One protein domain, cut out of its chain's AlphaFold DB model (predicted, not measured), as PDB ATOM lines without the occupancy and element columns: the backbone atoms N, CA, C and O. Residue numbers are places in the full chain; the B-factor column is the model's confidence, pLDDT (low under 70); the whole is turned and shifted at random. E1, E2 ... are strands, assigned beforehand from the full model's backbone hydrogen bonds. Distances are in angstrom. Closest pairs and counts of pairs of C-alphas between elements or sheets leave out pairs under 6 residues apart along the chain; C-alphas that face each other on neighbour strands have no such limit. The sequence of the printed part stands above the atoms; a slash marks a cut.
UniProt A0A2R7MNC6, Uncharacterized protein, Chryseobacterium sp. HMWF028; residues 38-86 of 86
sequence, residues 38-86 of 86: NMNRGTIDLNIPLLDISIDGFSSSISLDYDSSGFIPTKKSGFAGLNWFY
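What this domain is: This is residues 38 to 86 of the 86 residues of an uncharacterized protein of Chryseobacterium sp. HMWF028 (UniProt A0A2R7MNC6). A long two-stranded hairpin, E1 then E2, has its tip, residues 54 to 59, sticking out at one end; at the other end the tail, residues 68 to 86, has no named element and folds back so that residues 84 to 85 pair with residues 65 to 66 of E2. The printed part has 49 residues, no named helix and an antiparallel sheet, order E1 - E2; the class is all strand, with under half of the residues in named strands. It is loose, radius of gyration of the C-alphas 14.0 A, and flat, spanning 43 by 27 by 12 A.

How they stand to each other: E1, residues 43 to 55, and E2, residues 58 to 67, form a hairpin through a tight link of 2 residues. Their directions stand at 161 degrees, antiparallel. C-alphas 49 and 63 face each other at 4.2 A. N 48 and O 64, 2.8 A, and N 60 and O 53, 2.9 A, are within hydrogen-bond range.

Where its parts are: E1 measures 34.9 A from C-alpha 43 at (131.443, 166.603, 157.467) to C-alpha 55. E2 measures 28.5 A and ends with C-alpha 67 at (131.047, 164.068, 150.242).

The domain as a whole: The C-alphas farthest apart, of Asp 56 and Pro 73, are 44.1 A apart. The printed part has no cut, and no printed residue is under pLDDT 70.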
ATOM      1  N   ASN A  38     130.577 162.913 160.620       83.56
ATOM      2  CA  ASN A  38     131.922 162.578 161.029       83.56
ATOM      3  C   ASN A  38     132.443 163.668 161.975       83.56
ATOM      4  O   ASN A  38     132.893 164.727 161.536       83.56
ATOM      5  N   MET A  39     132.409 163.401 163.281       83.62
ATOM      6  CA  MET A  39     132.788 164.374 164.317       83.62
ATOM      7  C   MET A  39     134.257 164.821 164.245       83.62
ATOM      8  O   MET A  39     134.590 165.887 164.752       83.62
ATOM      9  N   ASN A  40     135.133 164.051 163.591       85.69
ATOM     10  CA  ASN A  40     136.544 164.419 163.428       85.69
ATOM     11  C   ASN A  40     136.757 165.419 162.286       85.69
ATOM     12  O   ASN A  40     137.693 166.214 162.331       85.69
ATOM     13  N   ARG A  41     135.921 165.358 161.241       82.75
ATOM     14  CA  ARG A  41     136.026 166.208 160.043       82.75
ATOM     15  C   ARG A  41     134.970 167.312 159.991       82.75
ATOM     16  O   ARG A  41     135.110 168.234 159.198       82.75
ATOM     17  N   GLY A  42     133.923 167.220 160.811       84.00
ATOM     18  CA  GLY A  42     132.766 168.118 160.762       84.00
ATOM     19  C   GLY A  42     131.948 167.982 159.473       84.00
ATOM     20  O   GLY A  42     131.205 168.894 159.123       84.00
ATOM     21  N   THR A  43     132.107 166.873 158.748       86.06
ATOM     22  CA  THR A  43     131.443 166.603 157.467       86.06
ATOM     23  C   THR A  43     130.301 165.613 157.648       86.06
ATOM     24  O   THR A  43     130.363 164.747 158.520       86.06
ATOM     25  N   ILE A  44     129.275 165.707 156.804       87.31
ATOM     26  CA  ILE A  44     128.195 164.712 156.751       87.31
ATOM     27  C   ILE A  44     128.797 163.359 156.344       87.31
ATOM     28  O   ILE A  44     129.669 163.315 155.477       87.31
ATOM     29  N   ASP A  45     128.340 162.281 156.977       84.12
ATOM     30  CA  ASP A  45     128.778 160.901 156.737       84.12
ATOM     31  C   ASP A  45     127.609 160.055 156.209       84.12
ATOM     32  O   ASP A  45     127.079 159.182 156.893       84.12
ATOM     33  N   LEU A  46     127.117 160.402 155.017       87.44
ATOM     34  CA  LEU A  46     125.902 159.823 154.444       87.44
ATOM     35  C   LEU A  46     126.240 158.662 153.502       87.44
ATOM     36  O   LEU A  46     126.746 158.897 152.405       87.44
ATOM     37  N   ASN A  47     125.858 157.453 153.911       88.88
ATOM     38  CA  ASN A  47     125.879 156.230 153.107       88.88
ATOM     39  C   ASN A  47     124.441 155.738 152.872       88.88
ATOM     40  O   ASN A  47     123.664 155.580 153.819       88.88
ATOM     41  N   ILE A  48     124.076 155.520 151.609       88.94
ATOM     42  CA  ILE A  48     122.767 155.009 151.195       88.94
ATOM     43  C   ILE A  48     122.981 153.652 150.514       88.94
ATOM     44  O   ILE A  48     123.441 153.621 149.373       88.94
ATOM     45  N   PRO A  49     122.640 152.523 151.154       89.19
ATOM     46  CA  PRO A  49     122.700 151.224 150.493       89.19
ATOM     47  C   PRO A  49     121.631 151.156 149.394       89.19
ATOM     48  O   PRO A  49     120.458 151.444 149.640       89.19
ATOM     49  N   LEU A  50     122.036 150.802 148.173       90.44
ATOM     50  CA  LEU A  50     121.141 150.696 147.016       90.44
ATOM     51  C   LEU A  50     120.767 149.247 146.720       90.44
ATOM     52  O   LEU A  50     119.608 148.950 146.424       90.44
ATOM     53  N   LEU A  51     121.754 148.356 146.762       91.94
ATOM     54  CA  LEU A  51     121.572 146.957 146.415       91.94
ATOM     55  C   LEU A  51     122.579 146.096 147.161       91.94
ATOM     56  O   LEU A  51     123.781 146.274 146.993       91.94
ATOM     57  N   ASP A  52     122.073 145.097 147.869       92.56
ATOM     58  CA  ASP A  52     122.882 144.031 148.443       92.56
ATOM     59  C   ASP A  52     122.548 142.724 147.729       92.56
ATOM     60  O   ASP A  52     121.418 142.233 147.791       92.56
ATOM     61  N   ILE A  53     123.530 142.160 147.026       92.06
ATOM     62  CA  ILE A  53     123.423 140.836 146.412       92.06
ATOM     63  C   ILE A  53     124.278 139.840 147.187       92.06
ATOM     64  O   ILE A  53     125.458 140.073 147.442       92.06
ATOM     65  N   SER A  54     123.671 138.711 147.546       91.88
ATOM     66  CA  SER A  54     124.347 137.576 148.169       91.88
ATOM     67  C   SER A  54     123.849 136.293 147.515       91.88
ATOM     68  O   SER A  54     122.693 135.909 147.700       91.88
ATOM     69  N   ILE A  55     124.686 135.677 146.678       90.38
ATOM     70  CA  ILE A  55     124.355 134.459 145.928       90.38
ATOM     71  C   ILE A  55     125.567 133.531 145.958       90.38
ATOM     72  O   ILE A  55     126.647 133.914 145.526       90.38
ATOM     73  N   ASP A  56     125.368 132.310 146.458       86.06
ATOM     74  CA  ASP A  56     126.329 131.196 146.404       86.06
ATOM     75  C   ASP A  56     127.781 131.569 146.780       86.06
ATOM     76  O   ASP A  56     128.738 131.321 146.051       86.06
ATOM     77  N   GLY A  57     127.948 132.241 147.924       87.19
ATOM     78  CA  GLY A  57     129.260 132.655 148.437       87.19
ATOM     79  C   GLY A  57     129.821 133.950 147.837       87.19
ATOM     80  O   GLY A  57     130.837 134.443 148.324       87.19
ATOM     81  N   PHE A  58     129.157 134.544 146.842       86.44
ATOM     82  CA  PHE A  58     129.461 135.885 146.349       86.44
ATOM     83  C   PHE A  58     128.568 136.924 147.033       86.44
ATOM     84  O   PHE A  58     127.344 136.872 146.912       86.44
ATOM     85  N   SER A  59     129.188 137.886 147.719       90.12
ATOM     86  CA  SER A  59     128.516 139.054 148.290       90.12
ATOM     87  C   SER A  59     129.042 140.336 147.655       90.12
ATOM     88  O   SER A  59     130.248 140.585 147.690       90.12
ATOM     89  N   SER A  60     128.146 141.166 147.130       89.62
ATOM     90  CA  SER A  60     128.469 142.516 146.670       89.62
ATOM     91  C   SER A  60     127.391 143.478 147.140       89.62
ATOM     92  O   SER A  60     126.203 143.231 146.940       89.62
ATOM     93  N   SER A  61     127.816 144.586 147.728       90.56
ATOM     94  CA  SER A  61     126.949 145.697 148.110       90.56
ATOM     95  C   SER A  61     127.273 146.898 147.234       90.56
ATOM     96  O   SER A  61     128.444 147.227 147.045       90.56
ATOM     97  N   ILE A  62     126.245 147.543 146.698       90.19
ATOM     98  CA  ILE A  62     126.346 148.825 146.006       90.19
ATOM     99  C   ILE A  62     125.740 149.861 146.942       90.19
ATOM    100  O   ILE A  62     124.545 149.800 147.251       90.19
ATOM    101  N   SER A  63     126.560 150.806 147.384       91.50
ATOM    102  CA  SER A  63     126.125 151.959 148.166       91.50
ATOM    103  C   SER A  63     126.311 153.241 147.374       91.50
ATOM    104  O   SER A  63     126.996 153.275 146.361       91.50
ATOM    105  N   LEU A  64     125.639 154.293 147.819       91.06
ATOM    106  CA  LEU A  64     125.818 155.642 147.333       91.06
ATOM    107  C   LEU A  64     126.228 156.520 148.510       91.06
ATOM    108  O   LEU A  64     125.483 156.676 149.478       91.06
ATOM    109  N   ASP A  65     127.402 157.107 148.399       90.62
ATOM    110  CA  ASP A  65     128.042 157.896 149.431       90.62
ATOM    111  C   ASP A  65     128.141 159.364 149.008       90.62
ATOM    112  O   ASP A  65     128.305 159.687 147.823       90.62
ATOM    113  N   TYR A  66     128.036 160.269 149.982       90.12
ATOM    114  CA  TYR A  66     128.072 161.711 149.744       90.12
ATOM    115  C   TYR A  66     129.228 162.404 150.466       90.12
ATOM    116  O   TYR A  66     129.405 162.268 151.675       90.12
ATOM    117  N   ASP A  67     129.964 163.232 149.728       88.50
ATOM    118  CA  ASP A  67     131.047 164.068 150.242       88.50
ATOM    119  C   ASP A  67     130.565 165.506 150.493       88.50
ATOM    120  O   ASP A  67     130.312 166.282 149.569       88.50
ATOM    121  N   SER A  68     130.486 165.911 151.760       88.38
ATOM    122  CA  SER A  68     130.073 167.271 152.112       88.38
ATOM    123  C   SER A  68     131.201 168.313 152.053       88.38
ATOM    124  O   SER A  68     131.044 169.382 152.645       88.38
ATOM    125  N   SER A  69     132.317 168.059 151.355       85.25
ATOM    126  CA  SER A  69     133.444 169.000 151.193       85.25
ATOM    127  C   SER A  69     133.088 170.341 150.529       85.25
ATOM    128  O   SER A  69     133.946 171.211 150.389       85.25
ATOM    129  N   GLY A  70     131.849 170.511 150.066       83.31
ATOM    130  CA  GLY A  70     131.392 171.696 149.346       83.31
ATOM    131  C   GLY A  70     131.748 171.661 147.859       83.31
ATOM    132  O   GLY A  70     132.006 170.602 147.282       83.31
ATOM    133  N   PHE A  71     131.708 172.828 147.216       87.56
ATOM    134  CA  PHE A  71     131.983 172.971 145.788       87.56
ATOM    135  C   PHE A  71     133.478 173.171 145.528       87.56
ATOM    136  O   PHE A  71     134.074 174.143 145.990       87.56
ATOM    137  N   ILE A  72     134.069 172.274 144.740       89.44
ATOM    138  CA  ILE A  72     135.458 172.361 144.286       89.44
ATOM    139  C   ILE A  72     135.426 172.522 142.757       89.44
ATOM    140  O   ILE A  72     135.035 171.573 142.079       89.44
ATOM    141  N   PRO A  73     135.836 173.675 142.187       87.06
ATOM    142  CA  PRO A  73     135.681 173.957 140.751       87.06
ATOM    143  C   PRO A  73     136.341 172.934 139.820       87.06
ATOM    144  O   PRO A  73     135.904 172.734 138.691       87.06
ATOM    145  N   THR A  74     137.409 172.288 140.283       91.75
ATOM    146  CA  THR A  74     138.157 171.281 139.524       91.75
ATOM    147  C   THR A  74     137.574 169.871 139.651       91.75
ATOM    148  O   THR A  74     138.003 168.971 138.924       91.75
ATOM    149  N   LYS A  75     136.602 169.652 140.548       89.06
ATOM    150  CA  LYS A  75     135.974 168.346 140.769       89.06
ATOM    151  C   LYS A  75     134.939 168.091 139.676       89.06
ATOM    152  O   LYS A  75     133.992 168.852 139.498       89.06
ATOM    153  N   LYS A  76     135.130 167.003 138.929       87.81
ATOM    154  CA  LYS A  76     134.182 166.569 137.900       87.81
ATOM    155  C   LYS A  76     132.975 165.900 138.555       87.81
ATOM    156  O   LYS A  76     133.132 165.127 139.496       87.81
ATOM    157  N   SER A  77     131.786 166.190 138.036       88.50
ATOM    158  CA  SER A  77     130.561 165.491 138.432       88.50
ATOM    159  C   SER A  77     130.590 164.051 137.923       88.50
ATOM    160  O   SER A  77     130.947 163.813 136.768       88.50
ATOM    161  N   GLY A  78     130.195 163.110 138.779       86.94
ATOM    162  CA  GLY A  78     129.975 161.717 138.402       86.94
ATOM    163  C   GLY A  78     128.559 161.489 137.868       86.94
ATOM    164  O   GLY A  78     127.785 162.431 137.697       86.94
ATOM    165  N   PHE A  79     128.215 160.217 137.648       88.06
ATOM    166  CA  PHE A  79     126.890 159.792 137.175       88.06
ATOM    167  C   PHE A  79     125.761 160.156 138.152       88.06
ATOM    168  O   PHE A  79     124.707 160.620 137.733       88.06
ATOM    169  N   ALA A  80     126.005 160.007 139.455       89.31
ATOM    170  CA  ALA A  80     125.058 160.373 140.508       89.31
ATOM    171  C   ALA A  80     125.087 161.874 140.872       89.31
ATOM    172  O   ALA A  80     124.338 162.316 141.739       89.31
ATOM    173  N   GLY A  81     125.933 162.671 140.209       89.38
ATOM    174  CA  GLY A  81     126.095 164.102 140.460       89.38
ATOM    175  C   GLY A  81     127.444 164.474 141.078       89.38
ATOM    176  O   GLY A  81     128.349 163.650 141.236       89.38
ATOM    177  N   LEU A  82     127.603 165.758 141.397       89.50
ATOM    178  CA  LEU A  82     128.790 166.262 142.079       89.50
ATOM    179  C   LEU A  82     128.775 165.778 143.532       89.50
ATOM    180  O   LEU A  82     127.733 165.821 144.177       89.50
ATOM    181  N   ASN A  83     129.938 165.365 144.041       91.06
ATOM    182  CA  ASN A  83     130.139 164.867 145.408       91.06
ATOM    183  C   ASN A  83     129.488 163.519 145.754       91.06
ATOM    184  O   ASN A  83     129.650 163.064 146.881       91.06
ATOM    185  N   TRP A  84     128.841 162.857 144.799       90.81
ATOM    186  CA  TRP A  84     128.309 161.510 144.976       90.81
ATOM    187  C   TRP A  84     129.267 160.455 144.415       90.81
ATOM    188  O   TRP A  84     129.797 160.629 143.311       90.81
ATOM    189  N   PHE A  85     129.476 159.371 145.158       88.50
ATOM    190  CA  PHE A  85     130.309 158.228 144.767       88.50
ATOM    191  C   PHE A  85     129.623 156.902 145.123       88.50
ATOM    192  O   PHE A  85     128.758 156.883 145.990       88.50
ATOM    193  N   TYR A  86     129.940 155.837 144.385       82.56
ATOM    194  CA  TYR A  86     129.309 154.514 144.466       82.56
ATOM    195  C   TYR A  86     130.354 153.397 144.428       82.56
ATOM    196  O   TYR A  86     131.498 153.700 144.007       82.56
TER     197      TYR A  86